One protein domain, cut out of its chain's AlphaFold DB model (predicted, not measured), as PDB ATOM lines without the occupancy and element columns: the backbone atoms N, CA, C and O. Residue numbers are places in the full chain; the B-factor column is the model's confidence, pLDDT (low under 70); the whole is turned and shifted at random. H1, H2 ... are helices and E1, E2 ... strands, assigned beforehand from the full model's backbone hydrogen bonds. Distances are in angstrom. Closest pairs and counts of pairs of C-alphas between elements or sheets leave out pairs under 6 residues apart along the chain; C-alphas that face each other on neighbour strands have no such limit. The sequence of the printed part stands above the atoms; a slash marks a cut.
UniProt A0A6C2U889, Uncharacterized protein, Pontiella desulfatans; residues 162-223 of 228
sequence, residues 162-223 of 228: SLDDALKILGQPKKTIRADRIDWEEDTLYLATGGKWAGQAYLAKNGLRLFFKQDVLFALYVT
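What this domain is: This is residues 162 to 223 of the 228 residues of an uncharacterized protein of Pontiella desulfatans (UniProt A0A6C2U889). One twisted sheet of five strands has a single short helix, H1, packed over one of its faces and running along the strands. The opposite face has no named helix; the link of residues 180 to 187, between E1 and E2, loops out on that side. The printed part has 62 residues, with H1 first and then E1, E2, E3, E4 and E5; the sheet's order is E1 E2 E3 E4 E5, mixed, and the class is mixed, helices and strands. The whole is compact, with a radius of gyration of the C-alphas of 10.3 A, and rounded, spanning 28 by 21 by 19 A.

How they stand to each other: Start at H1, residues 163 to 170, where every O i to N i+4 pair is within hydrogen-bond range. It is on the sheet at a height over the sheet of 9.0 A, over E4, residues 208 to 213, and runs along the strands, at 5 degrees to E4 on the local plane. Look at Leu 163: its C-alpha is 7.1 A from that of Phe 212, the closest of H1 and E4. The same C-alpha is 6.0 A from that of Val 216, the closest of H1 and E5, residues 216 to 222. Next, E1, residues 175 to 179, is an edge strand, parallel to E2, residues 188 to 192, at 24 degrees; find N 191 and O 177 at 2.8 A. From E2 to E5 the strands form a meander, each the antiparallel neighbour of the one before. E2 and E3, residues 199 to 204, form a hairpin, with N 190 and O 201 at 2.7 A. E3 and E4 form a hairpin, with N 202 and O 210 at 2.8 A. E4 and E5 form a hairpin, with N 209 and O 221 at 2.8 A. The two edge strands, E1 and E5, are apart.

Where its parts are: Find C-alpha 163 at (208.405, 227.411, 227.319); from there H1 runs 10.3 A to C-alpha 170. E1 runs 12.3 A from C-alpha 175 at (204.236, 236.833, 216.658) to C-alpha 179. E2 runs 12.0 A from 188 to 192, E3 16.2 A from 199 to 204, and E4 16.5 A from 208 to 213. E5, the longest strand with 7 residues, runs 17.5 A from C-alpha 216 to C-alpha 222 at (198.237, 237.803, 236.065).

The domain as a whole: The two C-alphas farthest apart are those of Ile 169 and Gly 195, at 28.8 A. The printed part has no cut and no long link. Look at the B-factor column: the mean pLDDT of the printed part is 88.0, and the model's confidence is under 70 at residues 193 to 198, which lie in the short link from E2 to E3.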
ATOM      1  N   SER A 162     208.394 224.492 231.292       95.88
ATOM      2  CA  SER A 162     209.152 224.856 230.092       95.88
ATOM      3  C   SER A 162     208.354 225.811 229.193       95.88
ATOM      4  O   SER A 162     207.121 225.824 229.232       95.88
ATOM      5  N   LEU A 163     209.042 226.596 228.358       94.56
ATOM      6  CA  LEU A 163     208.405 227.411 227.319       94.56
ATOM      7  C   LEU A 163     207.537 226.544 226.400       94.56
ATOM      8  O   LEU A 163     206.373 226.867 226.186       94.56
ATOM      9  N   ASP A 164     208.065 225.419 225.924       95.81
ATOM     10  CA  ASP A 164     207.338 224.518 225.028       95.81
ATOM     11  C   ASP A 164     206.040 223.999 225.656       95.81
ATOM     12  O   ASP A 164     205.001 223.977 224.997       95.81
ATOM     13  N   ASP A 165     206.065 223.600 226.929       96.31
ATOM     14  CA  ASP A 165     204.861 223.122 227.612       96.31
ATOM     15  C   ASP A 165     203.873 224.260 227.887       96.31
ATOM     16  O   ASP A 165     202.667 224.072 227.718       96.31
ATOM     17  N   ALA A 166     204.359 225.462 228.214       95.38
ATOM     18  CA  ALA A 166     203.503 226.638 228.332       95.38
ATOM     19  C   ALA A 166     202.799 226.964 227.002       95.38
ATOM     20  O   ALA A 166     201.601 227.243 226.994       95.38
ATOM     21  N   LEU A 167     203.503 226.864 225.868       95.00
ATOM     22  CA  LEU A 167     202.930 227.086 224.536       95.00
ATOM     23  C   LEU A 167     201.967 225.974 224.095       95.00
ATOM     24  O   LEU A 167     201.053 226.235 223.314       95.00
ATOM     25  N   LYS A 168     202.122 224.739 224.591       95.31
ATOM     26  CA  LYS A 168     201.124 223.673 224.379       95.31
ATOM     27  C   LYS A 168     199.811 223.973 225.101       95.31
ATOM     28  O   LYS A 168     198.756 223.653 224.566       95.31
ATOM     29  N   ILE A 169     199.883 224.572 226.290       94.19
ATOM     30  CA  ILE A 169     198.709 224.919 227.104       94.19
ATOM     31  C   ILE A 169     198.032 226.188 226.573       94.19
ATOM     32  O   ILE A 169     196.824 226.201 226.362       94.19
ATOM     33  N   LEU A 170     198.803 227.252 226.339       92.69
ATOM     34  CA  LEU A 170     198.275 228.578 225.990       92.69
ATOM     35  C   LEU A 170     198.092 228.800 224.485       92.69
ATOM     36  O   LEU A 170     197.480 229.785 224.074       92.69
ATOM     37  N   GLY A 171     198.627 227.899 223.664       92.56
ATOM     38  CA  GLY A 171     198.721 228.076 222.224       92.56
ATOM     39  C   GLY A 171     199.980 228.835 221.801       92.56
ATOM     40  O   GLY A 171     200.639 229.525 222.584       92.56
ATOM     41  N   GLN A 172     200.312 228.672 220.522       94.12
ATOM     42  CA  GLN A 172     201.462 229.322 219.899       94.12
ATOM     43  C   GLN A 172     201.238 230.835 219.783       94.12
ATOM     44  O   GLN A 172     200.122 231.238 219.441       94.12
ATOM     45  N   PRO A 173     202.287 231.654 219.987       94.50
ATOM     46  CA  PRO A 173     202.181 233.090 219.798       94.50
ATOM     47  C   PRO A 173     201.875 233.404 218.330       94.50
ATOM     48  O   PRO A 173     202.430 232.786 217.416       94.50
ATOM     49  N   LYS A 174     201.062 234.431 218.077       95.75
ATOM     50  CA  LYS A 174     200.894 234.996 216.724       95.75
ATOM     51  C   LYS A 174     202.187 235.569 216.164       95.75
ATOM     52  O   LYS A 174     202.367 235.611 214.946       95.75
ATOM     53  N   LYS A 175     203.045 236.083 217.043       94.38
ATOM     54  CA  LYS A 175     204.236 236.833 216.658       94.38
ATOM     55  C   LYS A 175     205.381 236.549 217.611       94.38
ATOM     56  O   LYS A 175     205.201 236.494 218.823       94.38
ATOM     57  N   THR A 176     206.578 236.460 217.049       94.81
ATOM     58  CA  THR A 176     207.818 236.385 217.820       94.81
ATOM     59  C   THR A 176     208.705 237.557 217.436       94.81
ATOM     60  O   THR A 176     209.015 237.740 216.259       94.81
ATOM     61  N   ILE A 177     209.105 238.365 218.416       93.12
ATOM     62  CA  ILE A 177     209.879 239.593 218.204       93.12
ATOM     63  C   ILE A 177     211.203 239.488 218.950       93.12
ATOM     64  O   ILE A 177     211.228 239.207 220.143       93.12
ATOM     65  N   ARG A 178     212.316 239.774 218.270       91.44
ATOM     66  CA  ARG A 178     213.590 240.074 218.938       91.44
ATOM     67  C   ARG A 178     213.641 241.568 219.221       91.44
ATOM     68  O   ARG A 178     213.537 242.358 218.287       91.44
ATOM     69  N   ALA A 179     213.768 241.939 220.487       85.00
ATOM     70  CA  ALA A 179     213.788 243.334 220.909       85.00
ATOM     71  C   ALA A 179     214.644 243.512 222.163       85.00
ATOM     72  O   ALA A 179     214.791 242.593 222.965       85.00
ATOM     73  N   ASP A 180     215.142 244.727 222.373       80.19
ATOM     74  CA  ASP A 180     215.901 245.071 223.581       80.19
ATOM     75  C   ASP A 180     214.998 245.280 224.809       80.19
ATOM     76  O   ASP A 180     215.474 245.361 225.943       80.19
ATOM     77  N   ARG A 181     213.679 245.367 224.595       78.25
ATOM     78  CA  ARG A 181     212.677 245.524 225.648       78.25
ATOM     79  C   ARG A 181     211.433 244.692 225.350       78.25
ATOM     80  O   ARG A 181     211.022 244.564 224.202       78.25
ATOM     81  N   ILE A 182     210.833 244.174 226.416       82.75
ATOM     82  CA  ILE A 182     209.525 243.517 226.402       82.75
ATOM     83  C   ILE A 182     208.442 244.600 226.331       82.75
ATOM     84  O   ILE A 182     208.517 245.588 227.065       82.75
ATOM     85  N   ASP A 183     207.454 244.417 225.459       83.25
ATOM     86  CA  ASP A 183     206.301 245.316 225.328       83.25
ATOM     87  C   ASP A 183     204.990 244.601 225.711       83.25
ATOM     88  O   ASP A 183     205.016 243.494 226.256       83.25
ATOM     89  N   TRP A 184     203.855 245.258 225.477       84.25
ATOM     90  CA  TRP A 184     202.517 244.813 225.875       84.25
ATOM     91  C   TRP A 184     201.644 244.356 224.694       84.25
ATOM     92  O   TRP A 184     200.420 244.391 224.782       84.25
ATOM     93  N   GLU A 185     202.245 243.933 223.576       89.88
ATOM     94  CA  GLU A 185     201.481 243.365 222.456       89.88
ATOM     95  C   GLU A 185     200.998 241.960 222.837       89.88
ATOM     96  O   GLU A 185     201.801 241.057 223.085       89.88
ATOM     97  N   GLU A 186     199.681 241.773 222.921       90.75
ATOM     98  CA  GLU A 186     199.094 240.462 223.192       90.75
ATOM     99  C   GLU A 186     199.501 239.428 222.139       90.75
ATOM    100  O   GLU A 186     199.739 239.748 220.972       90.75
ATOM    101  N   ASP A 187     199.531 238.161 222.550       92.25
ATOM    102  CA  ASP A 187     199.838 237.022 221.685       92.25
ATOM    103  C   ASP A 187     201.243 237.103 221.055       92.25
ATOM    104  O   ASP A 187     201.478 236.648 219.930       92.25
ATOM    105  N   THR A 188     202.182 237.721 221.779       93.75
ATOM    106  CA  THR A 188     203.535 238.003 221.291       93.75
ATOM    107  C   THR A 188     204.601 237.443 222.224       93.75
ATOM    108  O   THR A 188     204.649 237.762 223.414       93.75
ATOM    109  N   LEU A 189     205.494 236.626 221.660       94.19
ATOM    110  CA  LEU A 189     206.702 236.138 222.315       94.19
ATOM    111  C   LEU A 189     207.872 237.084 222.021       94.19
ATOM    112  O   LEU A 189     208.385 237.158 220.904       94.19
ATOM    113  N   TYR A 190     208.338 237.785 223.042       92.75
ATOM    114  CA  TYR A 190     209.546 238.593 222.996       92.75
ATOM    115  C   TYR A 190     210.760 237.731 223.327       92.75
ATOM    116  O   TYR A 190     210.824 237.104 224.380       92.75
ATOM    117  N   LEU A 191     211.750 237.735 222.443       90.19
ATOM    118  CA  LEU A 191     213.081 237.186 222.666       90.19
ATOM    119  C   LEU A 191     213.993 238.362 223.028       90.19
ATOM    120  O   LEU A 191     214.538 239.028 222.143       90.19
ATOM    121  N   ALA A 192     214.095 238.663 224.320       79.06
ATOM    122  CA  ALA A 192     214.816 239.824 224.810       79.06
ATOM    123  C   ALA A 192     216.333 239.597 224.740       79.06
ATOM    124  O   ALA A 192     216.874 238.679 225.361       79.06
ATOM    125  N   THR A 193     217.026 240.439 223.972       65.19
ATOM    126  CA  THR A 193     218.420 240.213 223.550       65.19
ATOM    127  C   THR A 193     219.489 240.750 224.505       65.19
ATOM    128  O   THR A 193     220.664 240.438 224.315       65.19
ATOM    129  N   GLY A 194     219.131 241.508 225.551       67.06
ATOM    130  CA  GLY A 194     220.116 242.059 226.487       67.06
ATOM    131  C   GLY A 194     219.542 242.833 227.681       67.06
ATOM    132  O   GLY A 194     218.338 243.041 227.804       67.06
ATOM    133  N   GLY A 195     220.435 243.262 228.582       66.00
ATOM    134  CA  GLY A 195     220.109 244.070 229.766       66.00
ATOM    135  C   GLY A 195     219.461 243.292 230.920       66.00
ATOM    136  O   GLY A 195     219.487 242.063 230.961       66.00
ATOM    137  N   LYS A 196     218.857 244.020 231.873       66.38
ATOM    138  CA  LYS A 196     218.125 243.447 233.028       66.38
ATOM    139  C   LYS A 196     216.999 242.487 232.604       66.38
ATOM    140  O   LYS A 196     216.600 241.637 233.392       66.38
ATOM    141  N   TRP A 197     216.504 242.630 231.377       62.91
ATOM    142  CA  TRP A 197     215.370 241.890 230.828       62.91
ATOM    143  C   TRP A 197     215.775 240.757 229.880       62.91
ATOM    144  O   TRP A 197     214.899 240.191 229.238       62.91
ATOM    145  N   ALA A 198     217.069 240.428 229.772       62.84
ATOM    146  CA  ALA A 198     217.533 239.323 228.938       62.84
ATOM    147  C   ALA A 198     216.810 238.015 229.308       62.84
ATOM    148  O   ALA A 198     216.785 237.617 230.476       62.84
ATOM    149  N   GLY A 199     216.228 237.352 228.311       78.31
ATOM    150  CA  GLY A 199     215.335 236.211 228.510       78.31
ATOM    151  C   GLY A 199     214.250 236.163 227.442       78.31
ATOM    152  O   GLY A 199     214.386 236.765 226.379       78.31
ATOM    153  N   GLN A 200     213.167 235.444 227.711       81.62
ATOM    154  CA  GLN A 200     211.991 235.460 226.841       81.62
ATOM    155  C   GLN A 200     210.783 235.903 227.650       81.62
ATOM    156  O   GLN A 200     210.690 235.585 228.834       81.62
ATOM    157  N   ALA A 201     209.853 236.619 227.028       85.44
ATOM    158  CA  ALA A 201     208.591 236.950 227.663       85.44
ATOM    159  C   ALA A 201     207.423 236.729 226.716       85.44
ATOM    160  O   ALA A 201     207.482 237.149 225.566       85.44
ATOM    161  N   TYR A 202     206.368 236.089 227.200       86.50
ATOM    162  CA  TYR A 202     205.159 235.845 226.429       86.50
ATOM    163  C   TYR A 202     203.982 236.532 227.111       86.50
ATOM    164  O   TYR A 202     203.657 236.205 228.252       86.50
ATOM    165  N   LEU A 203     203.361 237.489 226.421       86.75
ATOM    166  CA  LEU A 203     202.072 238.038 226.831       86.75
ATOM    167  C   LEU A 203     200.977 237.239 226.125       86.75
ATOM    168  O   LEU A 203     200.743 237.407 224.929       86.75
ATOM    169  N   ALA A 204     200.333 236.346 226.863       84.62
ATOM    170  CA  ALA A 204     199.244 235.532 226.356       84.62
ATOM    171  C   ALA A 204     197.924 236.319 226.377       84.62
ATOM    172  O   ALA A 204     197.688 237.160 227.244       84.62
ATOM    173  N   LYS A 205     197.030 236.009 225.434       82.44
ATOM    174  CA  LYS A 205     195.722 236.677 225.280       82.44
ATOM    175  C   LYS A 205     194.797 236.571 226.481       82.44
ATOM    176  O   LYS A 205     193.840 237.324 226.585       82.44
ATOM    177  N   ASN A 206     195.017 235.579 227.328       82.56
ATOM    178  CA  ASN A 206     194.170 235.371 228.483       82.56
ATOM    179  C   ASN A 206     194.476 236.379 229.602       82.56
ATOM    180  O   ASN A 206     193.670 236.498 230.502       82.56
ATOM    181  N   GLY A 207     195.555 237.163 229.526       88.06
ATOM    182  CA  GLY A 207     195.953 238.059 230.616       88.06
ATOM    183  C   GLY A 207     197.030 237.447 231.509       88.06
ATOM    184  O   GLY A 207     197.158 237.806 232.678       88.06
ATOM    185  N   LEU A 208     197.813 236.510 230.964       93.19
ATOM    186  CA  LEU A 208     199.033 236.015 231.592       93.19
ATOM    187  C   LEU A 208     200.262 236.629 230.925       93.19
ATOM    188  O   LEU A 208     200.392 236.632 229.699       93.19
ATOM    189  N   ARG A 209     201.212 237.079 231.743       93.88
ATOM    190  CA  ARG A 209     202.554 237.480 231.313       93.88
ATOM    191  C   ARG A 209     203.567 236.518 231.891       93.88
ATOM    192  O   ARG A 209     203.715 236.396 233.105       93.88
ATOM    193  N   LEU A 210     204.256 235.830 231.001       94.44
ATOM    194  CA  LEU A 210     205.209 234.790 231.333       94.44
ATOM    195  C   LEU A 210     206.617 235.291 231.068       94.44
ATOM    196  O   LEU A 210     206.864 235.828 229.993       94.44
ATOM    197  N   PHE A 211     207.540 235.083 231.999       93.88
ATOM    198  CA  PHE A 211     208.951 235.420 231.824       93.88
ATOM    199  C   PHE A 211     209.808 234.178 232.023       93.88
ATOM    200  O   PHE A 211     209.771 233.526 233.070       93.88
ATOM    201  N   PHE A 212     210.607 233.868 231.011       93.00
ATOM    202  CA  PHE A 212     211.426 232.675 230.936       93.00
ATOM    203  C   PHE A 212     212.905 233.028 231.004       93.00
ATOM    204  O   PHE A 212     213.376 234.012 230.423       93.00
ATOM    205  N   LYS A 213     213.650 232.167 231.691       89.88
ATOM    206  CA  LYS A 213     215.106 232.170 231.715       89.88
ATOM    207  C   LYS A 213     215.571 230.767 231.365       89.88
ATOM    208  O   LYS A 213     215.186 229.823 232.045       89.88
ATOM    209  N   GLN A 214     216.395 230.648 230.321       89.06
ATOM    210  CA  GLN A 214     216.838 229.345 229.800       89.06
ATOM    211  C   GLN A 214     215.643 228.416 229.515       89.06
ATOM    212  O   GLN A 214     215.621 227.280 229.974       89.06
ATOM    213  N   ASP A 215     214.622 228.944 228.832       91.38
ATOM    214  CA  ASP A 215     213.376 228.246 228.476       91.38
ATOM    215  C   ASP A 215     212.539 227.728 229.661       91.38
ATOM    216  O   ASP A 215     211.607 226.952 229.467       91.38
ATOM    217  N   VAL A 216     212.815 228.176 230.893       93.75
ATOM    218  CA  VAL A 216     212.046 227.821 232.095       93.75
ATOM    219  C   VAL A 216     211.360 229.053 232.672       93.75
ATOM    220  O   VAL A 216     211.997 230.090 232.887       93.75
ATOM    221  N   LEU A 217     210.060 228.937 232.950       94.06
ATOM    222  CA  LEU A 217     209.258 230.004 233.543       94.06
ATOM    223  C   LEU A 217     209.775 230.334 234.947       94.06
ATOM    224  O   LEU A 217     209.775 229.470 235.828       94.06
ATOM    225  N   PHE A 218     210.195 231.581 235.162       92.88
ATOM    226  CA  PHE A 218     210.650 232.060 236.470       92.88
ATOM    227  C   PHE A 218     209.748 233.145 237.059       92.88
ATOM    228  O   PHE A 218     209.804 233.354 238.270       92.88
ATOM    229  N   ALA A 219     208.948 233.834 236.244       94.00
ATOM    230  CA  ALA A 219     207.929 234.750 236.731       94.00
ATOM    231  C   ALA A 219     206.635 234.617 235.928       94.00
ATOM    232  O   ALA A 219     206.654 234.556 234.698       94.00
ATOM    233  N   LEU A 220     205.523 234.607 236.656       94.69
ATOM    234  CA  LEU A 220     204.161 234.586 236.139       94.69
ATOM    235  C   LEU A 220     203.439 235.812 236.686       94.69
ATOM    236  O   LEU A 220     203.333 235.944 237.907       94.69
ATOM    237  N   TYR A 221     202.961 236.697 235.813       95.19
ATOM    238  CA  TYR A 221     202.068 237.786 236.201       95.19
ATOM    239  C   TYR A 221     200.671 237.557 235.626       95.19
ATOM    240  O   TYR A 221     200.531 237.130 234.481       95.19
ATOM    241  N   VAL A 222     199.655 237.862 236.424       94.69
ATOM    242  CA  VAL A 222     198.237 237.803 236.065       94.69
ATOM    243  C   VAL A 222     197.726 239.238 235.986       94.69
ATOM    244  O   VAL A 222     197.780 239.963 236.979       94.69
ATOM    245  N   THR A 223     197.285 239.648 234.799       91.00
ATOM    246  CA  THR A 223     196.700 240.968 234.495       91.00
ATOM    247  C   THR A 223     195.175 240.905 234.354       91.00
ATOM    248  O   THR A 223     194.505 241.931 234.378       91.00
TER     249      THR A 223